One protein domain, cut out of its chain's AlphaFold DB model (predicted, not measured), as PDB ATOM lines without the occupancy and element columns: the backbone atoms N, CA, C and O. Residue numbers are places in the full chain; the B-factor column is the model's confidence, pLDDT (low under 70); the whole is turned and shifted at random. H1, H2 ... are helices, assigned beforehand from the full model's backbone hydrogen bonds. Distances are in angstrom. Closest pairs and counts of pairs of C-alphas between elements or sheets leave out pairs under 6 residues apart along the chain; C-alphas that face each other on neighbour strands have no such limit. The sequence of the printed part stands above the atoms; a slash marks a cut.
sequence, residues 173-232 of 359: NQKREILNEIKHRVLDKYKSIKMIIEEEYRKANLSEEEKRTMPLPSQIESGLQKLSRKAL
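Overview. This is residues 173 to 232 of the 359 residues of the protein "Hypothetical protein" of Adineta ricciae (UniProt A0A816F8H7). What shape do these coordinates make? H1 and H2 fold into a helical hairpin, and H4 packs on both of them at the end where H1 passes into H2. The short H3 sits near the opposite end of the longest axis, on the way from H2 to H4. What is it made of? The printed part has 60 residues with four named helices, H1, H2, H3 and H4 in chain order, and no named strand; its class is all helix. It is compact, with a radius of gyration of the C-alphas of 11.2 A, and elongated, spanning 36 by 19 by 19 A.

Arrangement. How do the first two helices stand? H1, residues 173 to 188, touches H2, residues 193 to 203, closest at the C-alphas of Ile 182 and Ile 197, 6.2 A apart. This hairpin has a steep tilt of 43 degrees, opposite ways. Where is H4, residues 217 to 231? With its residues 183 to 187 alone, H1 touches H4, closest at the C-alphas of Leu 187 and Ser 228, 5.9 A, at a steep tilt of 45 degrees, the same way. H2 touches H4, closest at the C-alphas of Ile 193 and Glu 221, 6.8 A, at a steep tilt of 63 degrees, opposite ways. And H3, residues 208 to 213? It touches no helix, and is only just apart from H1 and from H2, with closest C-alphas 8.3 A away in each case. Are the helix backbones complete? Every O i to N i+4 pair is within hydrogen-bond range in H1, H2 and H3, and 9 of 11 are in H4.

Along the chain. Where does H1 begin? Its C-alpha 173 is at (204.818, 106.495, 300.629), and it is 22.8 A long. How long are the others? H2 measures 15.3 A, H3 9.1 A and H4 20.4 A, ending with C-alpha 231 at (199.775, 106.943, 275.651).

Size, cuts and confidence. How far does it reach? The two C-alphas farthest apart, those of Glu 209 and Leu 232, are 35.8 A apart. Is it continuous and confident? The printed part has no cut and its three links are tight. Its mean pLDDT is 92.4, and no printed residue is under 70.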
ATOM      1  N   ASN A 173     206.140 106.799 301.185       88.50
ATOM      2  CA  ASN A 173     204.818 106.495 300.629       88.50
ATOM      3  C   ASN A 173     204.120 107.747 300.092       88.50
ATOM      4  O   ASN A 173     203.642 107.722 298.960       88.50
ATOM      5  N   GLN A 174     204.129 108.846 300.848       90.50
ATOM      6  CA  GLN A 174     203.554 110.121 300.415       90.50
ATOM      7  C   GLN A 174     204.242 110.641 299.147       90.50
ATOM      8  O   GLN A 174     203.591 111.064 298.194       90.50
ATOM      9  N   LYS A 175     205.573 110.528 299.074       93.62
ATOM     10  CA  LYS A 175     206.333 110.838 297.857       93.62
ATOM     11  C   LYS A 175     205.858 110.025 296.652       93.62
ATOM     12  O   LYS A 175     205.733 110.571 295.556       93.62
ATOM     13  N   ARG A 176     205.604 108.726 296.822       90.69
ATOM     14  CA  ARG A 176     205.105 107.872 295.732       90.69
ATOM     15  C   ARG A 176     203.703 108.259 295.308       90.69
ATOM     16  O   ARG A 176     203.479 108.389 294.111       90.69
ATOM     17  N   GLU A 177     202.816 108.494 296.267       89.75
ATOM     18  CA  GLU A 177     201.451 108.953 296.020       89.75
ATOM     19  C   GLU A 177     201.446 110.208 295.137       89.75
ATOM     20  O   GLU A 177     200.878 110.189 294.046       89.75
ATOM     21  N   ILE A 178     202.217 111.233 295.511       94.75
ATOM     22  CA  ILE A 178     202.359 112.469 294.721       94.75
ATOM     23  C   ILE A 178     202.900 112.176 293.317       94.75
ATOM     24  O   ILE A 178     202.404 112.706 292.321       94.75
ATOM     25  N   LEU A 179     203.918 111.318 293.199       94.00
ATOM     26  CA  LEU A 179     204.481 110.966 291.894       94.00
ATOM     27  C   LEU A 179     203.489 110.200 291.011       94.00
ATOM     28  O   LEU A 179     203.543 110.342 289.788       94.00
ATOM     29  N   ASN A 180     202.598 109.399 291.587       90.44
ATOM     30  CA  ASN A 180     201.575 108.686 290.830       90.44
ATOM     31  C   ASN A 180     200.443 109.606 290.398       90.44
ATOM     32  O   ASN A 180     200.042 109.537 289.238       90.44
ATOM     33  N   GLU A 181     200.023 110.537 291.253       93.12
ATOM     34  CA  GLU A 181     199.089 111.600 290.867       93.12
ATOM     35  C   GLU A 181     199.634 112.413 289.686       93.12
ATOM     36  O   GLU A 181     198.933 112.637 288.694       93.12
ATOM     37  N   ILE A 182     200.928 112.757 289.705       95.56
ATOM     38  CA  ILE A 182     201.590 113.408 288.565       95.56
ATOM     39  C   ILE A 182     201.518 112.525 287.312       95.56
ATOM     40  O   ILE A 182     201.141 113.017 286.244       95.56
ATOM     41  N   LYS A 183     201.852 111.229 287.408       93.62
ATOM     42  CA  LYS A 183     201.779 110.304 286.258       93.62
ATOM     43  C   LYS A 183     200.364 110.232 285.684       93.62
ATOM     44  O   LYS A 183     200.215 110.320 284.467       93.62
ATOM     45  N   HIS A 184     199.346 110.109 286.534       91.56
ATOM     46  CA  HIS A 184     197.950 110.054 286.109       91.56
ATOM     47  C   HIS A 184     197.520 111.353 285.429       91.56
ATOM     48  O   HIS A 184     196.972 111.321 284.325       91.56
ATOM     49  N   ARG A 185     197.848 112.510 286.012       94.25
ATOM     50  CA  ARG A 185     197.497 113.812 285.428       94.25
ATOM     51  C   ARG A 185     198.192 114.096 284.101       94.25
ATOM     52  O   ARG A 185     197.598 114.763 283.256       94.25
ATOM     53  N   VAL A 186     199.416 113.602 283.903       94.50
ATOM     54  CA  VAL A 186     200.142 113.727 282.625       94.50
ATOM     55  C   VAL A 186     199.454 112.955 281.497       94.50
ATOM     56  O   VAL A 186     199.575 113.342 280.337       94.50
ATOM     57  N   LEU A 187     198.736 111.878 281.818       90.25
ATOM     58  CA  LEU A 187     198.003 111.088 280.829       90.25
ATOM     59  C   LEU A 187     196.653 111.707 280.448       90.25
ATOM     60  O   LEU A 187     196.191 111.500 279.330       90.25
ATOM     61  N   ASP A 188     196.035 112.453 281.363       84.38
ATOM     62  CA  ASP A 188     194.664 112.951 281.212       84.38
ATOM     63  C   ASP A 188     194.587 114.386 280.657       84.38
ATOM     64  O   ASP A 188     193.659 114.740 279.933       84.38
ATOM     65  N   LYS A 189     195.566 115.247 280.974       73.94
ATOM     66  CA  LYS A 189     195.451 116.695 280.735       73.94
ATOM     67  C   LYS A 189     196.382 117.199 279.638       73.94
ATOM     68  O   LYS A 189     197.574 116.914 279.630       73.94
ATOM     69  N   TYR A 190     195.872 118.124 278.825       78.19
ATOM     70  CA  TYR A 190     196.634 118.892 277.826       78.19
ATOM     71  C   TYR A 190     197.575 119.963 278.425       78.19
ATOM     72  O   TYR A 190     198.014 120.872 277.721       78.19
ATOM     73  N   LYS A 191     197.882 119.904 279.728       89.06
ATOM     74  CA  LYS A 191     198.792 120.852 280.391       89.06
ATOM     75  C   LYS A 191     200.251 120.444 280.173       89.06
ATOM     76  O   LYS A 191     200.565 119.266 280.023       89.06
ATOM     77  N   SER A 192     201.162 121.419 280.213       92.00
ATOM     78  CA  SER A 192     202.596 121.115 280.173       92.00
ATOM     79  C   SER A 192     203.012 120.282 281.395       92.00
ATOM     80  O   SER A 192     202.537 120.513 282.508       92.00
ATOM     81  N   ILE A 193     203.930 119.326 281.203       93.69
ATOM     82  CA  ILE A 193     204.408 118.437 282.280       93.69
ATOM     83  C   ILE A 193     204.982 119.250 283.449       93.69
ATOM     84  O   ILE A 193     204.715 118.931 284.605       93.69
ATOM     85  N   LYS A 194     205.709 120.337 283.158       94.44
ATOM     86  CA  LYS A 194     206.281 121.230 284.177       94.44
ATOM     87  C   LYS A 194     205.208 121.858 285.064       94.44
ATOM     88  O   LYS A 194     205.332 121.801 286.282       94.44
ATOM     89  N   MET A 195     204.135 122.376 284.462       94.75
ATOM     90  CA  MET A 195     203.009 122.918 285.223       94.75
ATOM     91  C   MET A 195     202.317 121.851 286.069       94.75
ATOM     92  O   MET A 195     201.923 122.138 287.191       94.75
ATOM     93  N   ILE A 196     202.162 120.627 285.552       96.06
ATOM     94  CA  ILE A 196     201.537 119.534 286.314       96.06
ATOM     95  C   ILE A 196     202.369 119.202 287.556       96.06
ATOM     96  O   ILE A 196     201.802 119.093 288.639       96.06
ATOM     97  N   ILE A 197     203.693 119.081 287.415       95.56
ATOM     98  CA  ILE A 197     204.598 118.814 288.544       95.56
ATOM     99  C   ILE A 197     204.488 119.927 289.589       95.56
ATOM    100  O   ILE A 197     204.327 119.642 290.772       95.56
ATOM    101  N   GLU A 198     204.554 121.187 289.157       94.94
ATOM    102  CA  GLU A 198     204.501 122.332 290.065       94.94
ATOM    103  C   GLU A 198     203.153 122.434 290.796       94.94
ATOM    104  O   GLU A 198     203.127 122.644 292.009       94.94
ATOM    105  N   GLU A 199     202.035 122.238 290.086       96.06
ATOM    106  CA  GLU A 199     200.692 122.228 290.679       96.06
ATOM    107  C   GLU A 199     200.542 121.115 291.724       96.06
ATOM    108  O   GLU A 199     200.009 121.373 292.802       96.06
ATOM    109  N   GLU A 200     201.019 119.899 291.439       97.12
ATOM    110  CA  GLU A 200     200.921 118.777 292.383       97.12
ATOM    111  C   GLU A 200     201.842 118.949 293.594       97.12
ATOM    112  O   GLU A 200     201.420 118.706 294.723       97.12
ATOM    113  N   TYR A 201     203.065 119.451 293.406       95.62
ATOM    114  CA  TYR A 201     203.962 119.750 294.530       95.62
ATOM    115  C   TYR A 201     203.384 120.847 295.431       95.62
ATOM    116  O   TYR A 201     203.500 120.767 296.653       95.62
ATOM    117  N   ARG A 202     202.730 121.853 294.836       95.75
ATOM    118  CA  ARG A 202     202.041 122.914 295.579       95.75
ATOM    119  C   ARG A 202     200.828 122.370 296.331       95.75
ATOM    120  O   ARG A 202     200.656 122.693 297.498       95.75
ATOM    121  N   LYS A 203     200.017 121.523 295.690       96.81
ATOM    122  CA  LYS A 203     198.822 120.900 296.286       96.81
ATOM    123  C   LYS A 203     199.166 119.991 297.468       96.81
ATOM    124  O   LYS A 203     198.411 119.946 298.434       96.81
ATOM    125  N   ALA A 204     200.297 119.293 297.399       95.88
ATOM    126  CA  ALA A 204     200.742 118.381 298.445       95.88
ATOM    127  C   ALA A 204     201.184 119.078 299.746       95.88
ATOM    128  O   ALA A 204     201.377 118.388 300.743       95.88
ATOM    129  N   ASN A 205     201.346 120.411 299.753       94.94
ATOM    130  CA  ASN A 205     201.750 121.197 300.929       94.94
ATOM    131  C   ASN A 205     202.977 120.622 301.668       94.94
ATOM    132  O   ASN A 205     203.030 120.620 302.895       94.94
ATOM    133  N   LEU A 206     203.962 120.122 300.914       93.88
ATOM    134  CA  LEU A 206     205.161 119.494 301.473       93.88
ATOM    135  C   LEU A 206     205.994 120.487 302.292       93.88
ATOM    136  O   LEU A 206     206.184 121.639 301.884       93.88
ATOM    137  N   SER A 207     206.564 120.013 303.398       95.19
ATOM    138  CA  SER A 207     207.582 120.753 304.151       95.19
ATOM    139  C   SER A 207     208.868 120.936 303.330       95.19
ATOM    140  O   SER A 207     209.137 120.194 302.381       95.19
ATOM    141  N   GLU A 208     209.705 121.917 303.689       94.00
ATOM    142  CA  GLU A 208     210.988 122.151 303.000       94.00
ATOM    143  C   GLU A 208     211.933 120.941 303.078       94.00
ATOM    144  O   GLU A 208     212.682 120.675 302.138       94.00
ATOM    145  N   GLU A 209     211.874 120.163 304.160       93.62
ATOM    146  CA  GLU A 209     212.636 118.918 304.295       93.62
ATOM    147  C   GLU A 209     212.143 117.844 303.322       93.62
ATOM    148  O   GLU A 209     212.941 117.226 302.617       93.62
ATOM    149  N   GLU A 210     210.827 117.653 303.218       93.19
ATOM    150  CA  GLU A 210     210.237 116.684 302.290       93.19
ATOM    151  C   GLU A 210     210.513 117.069 300.838       93.19
ATOM    152  O   GLU A 210     210.911 116.211 300.045       93.19
ATOM    153  N   LYS A 211     210.422 118.362 300.498       93.06
ATOM    154  CA  LYS A 211     210.775 118.879 299.165       93.06
ATOM    155  C   LYS A 211     212.209 118.532 298.767       93.06
ATOM    156  O   LYS A 211     212.438 118.227 297.599       93.06
ATOM    157  N   ARG A 212     213.163 118.514 299.709       93.94
ATOM    158  CA  ARG A 212     214.558 118.104 299.437       93.94
ATOM    159  C   ARG A 212     214.689 116.614 299.113       93.94
ATOM    160  O   ARG A 212     215.611 116.234 298.399       93.94
ATOM    161  N   THR A 213     213.782 115.774 299.617       95.12
ATOM    162  CA  THR A 213     213.765 114.324 299.334       95.12
ATOM    163  C   THR A 213     213.004 113.959 298.053       95.12
ATOM    164  O   THR A 213     213.136 112.835 297.540       95.12
ATOM    165  N   MET A 214     212.204 114.891 297.524       95.56
ATOM    166  CA  MET A 214     211.503 114.730 296.254       95.56
ATOM    167  C   MET A 214     212.489 114.782 295.082       95.56
ATOM    168  O   MET A 214     213.468 115.527 295.116       95.56
ATOM    169  N   PRO A 215     212.250 114.005 294.012       94.44
ATOM    170  CA  PRO A 215     213.084 114.088 292.828       94.44
ATOM    171  C   PRO A 215     212.911 115.458 292.166       94.44
ATOM    172  O   PRO A 215     211.816 116.037 292.157       94.44
ATOM    173  N   LEU A 216     213.993 115.961 291.573       94.69
ATOM    174  CA  LEU A 216     213.955 117.234 290.862       94.69
ATOM    175  C   LEU A 216     213.017 117.127 289.647       94.69
ATOM    176  O   LEU A 216     213.016 116.088 288.976       94.69
ATOM    177  N   PRO A 217     212.274 118.195 289.289       94.56
ATOM    178  CA  PRO A 217     211.379 118.180 288.129       94.56
ATOM    179  C   PRO A 217     212.055 117.695 286.839       94.56
ATOM    180  O   PRO A 217     211.477 116.915 286.085       94.56
ATOM    181  N   SER A 218     213.320 118.067 286.626       93.50
ATOM    182  CA  SER A 218     214.120 117.635 285.473       93.50
ATOM    183  C   SER A 218     214.364 116.119 285.423       93.50
ATOM    184  O   SER A 218     214.415 115.539 284.338       93.50
ATOM    185  N   GLN A 219     214.482 115.456 286.578       93.88
ATOM    186  CA  GLN A 219     214.722 114.013 286.666       93.88
ATOM    187  C   GLN A 219     213.472 113.213 286.282       93.88
ATOM    188  O   GLN A 219     213.573 112.202 285.584       93.88
ATOM    189  N   ILE A 220     212.289 113.681 286.690       94.62
ATOM    190  CA  ILE A 220     211.016 112.999 286.414       94.62
ATOM    191  C   ILE A 220     210.446 113.328 285.032       94.62
ATOM    192  O   ILE A 220     209.795 112.476 284.425       94.62
ATOM    193  N   GLU A 221     210.734 114.516 284.490       94.44
ATOM    194  CA  GLU A 221     210.182 114.986 283.214       94.44
ATOM    195  C   GLU A 221     210.478 114.014 282.062       94.44
ATOM    196  O   GLU A 221     209.586 113.691 281.280       94.44
ATOM    197  N   SER A 222     211.694 113.461 281.994       93.31
ATOM    198  CA  SER A 222     212.065 112.507 280.938       93.31
ATOM    199  C   SER A 222     211.234 111.213 280.972       93.31
ATOM    200  O   SER A 222     210.839 110.691 279.923       93.31
ATOM    201  N   GLY A 223     210.931 110.701 282.170       93.25
ATOM    202  CA  GLY A 223     210.094 109.519 282.368       93.25
ATOM    203  C   GLY A 223     208.632 109.797 282.025       93.25
ATOM    204  O   GLY A 223     208.004 109.009 281.317       93.25
ATOM    205  N   LEU A 224     208.126 110.956 282.447       94.50
ATOM    206  CA  LEU A 224     206.763 111.406 282.164       94.50
ATOM    207  C   LEU A 224     206.546 111.683 280.672       94.50
ATOM    208  O   LEU A 224     205.521 111.293 280.125       94.50
ATOM    209  N   GLN A 225     207.530 112.257 279.975       92.81
ATOM    210  CA  GLN A 225     207.473 112.423 278.521       92.81
ATOM    211  C   GLN A 225     207.414 111.073 277.804       92.81
ATOM    212  O   GLN A 225     206.639 110.914 276.863       92.81
ATOM    213  N   LYS A 226     208.208 110.082 278.235       91.75
ATOM    214  CA  LYS A 226     208.133 108.722 277.678       91.75
ATOM    215  C   LYS A 226     206.763 108.093 277.927       91.75
ATOM    216  O   LYS A 226     206.230 107.460 277.021       91.75
ATOM    217  N   LEU A 227     206.209 108.267 279.127       90.88
ATOM    218  CA  LEU A 227     204.880 107.773 279.486       90.88
ATOM    219  C   LEU A 227     203.794 108.422 278.614       90.88
ATOM    220  O   LEU A 227     203.013 107.713 277.988       90.88
ATOM    221  N   SER A 228     203.821 109.749 278.485       90.94
ATOM    222  CA  SER A 228     202.915 110.512 277.622       90.94
ATOM    223  C   SER A 228     203.008 110.051 276.164       90.94
ATOM    224  O   SER A 228     201.997 109.690 275.572       90.94
ATOM    225  N   ARG A 229     204.220 109.920 275.601       87.50
ATOM    226  CA  ARG A 229     204.415 109.432 274.221       87.50
ATOM    227  C   ARG A 229     203.888 108.017 273.989       87.50
ATOM    228  O   ARG A 229     203.472 107.723 272.877       87.50
ATOM    229  N   LYS A 230     203.927 107.145 275.002       88.94
ATOM    230  CA  LYS A 230     203.353 105.791 274.919       88.94
ATOM    231  C   LYS A 230     201.826 105.795 274.937       88.94
ATOM    232  O   LYS A 230     201.229 104.879 274.388       88.94
ATOM    233  N   ALA A 231     201.222 106.779 275.600       86.81
ATOM    234  CA  ALA A 231     199.775 106.943 275.651       86.81
ATOM    235  C   ALA A 231     199.215 107.674 274.425       86.81
ATOM    236  O   ALA A 231     198.035 107.524 274.112       86.81
ATOM    237  N   LEU A 232     200.051 108.440 273.715       82.75
ATOM    238  CA  LEU A 232     199.674 109.007 272.429       82.75
ATOM    239  C   LEU A 232     199.363 107.887 271.424       82.75
ATOM    240  O   LEU A 232     200.048 106.858 271.409       82.75
TER     241      LEU A 232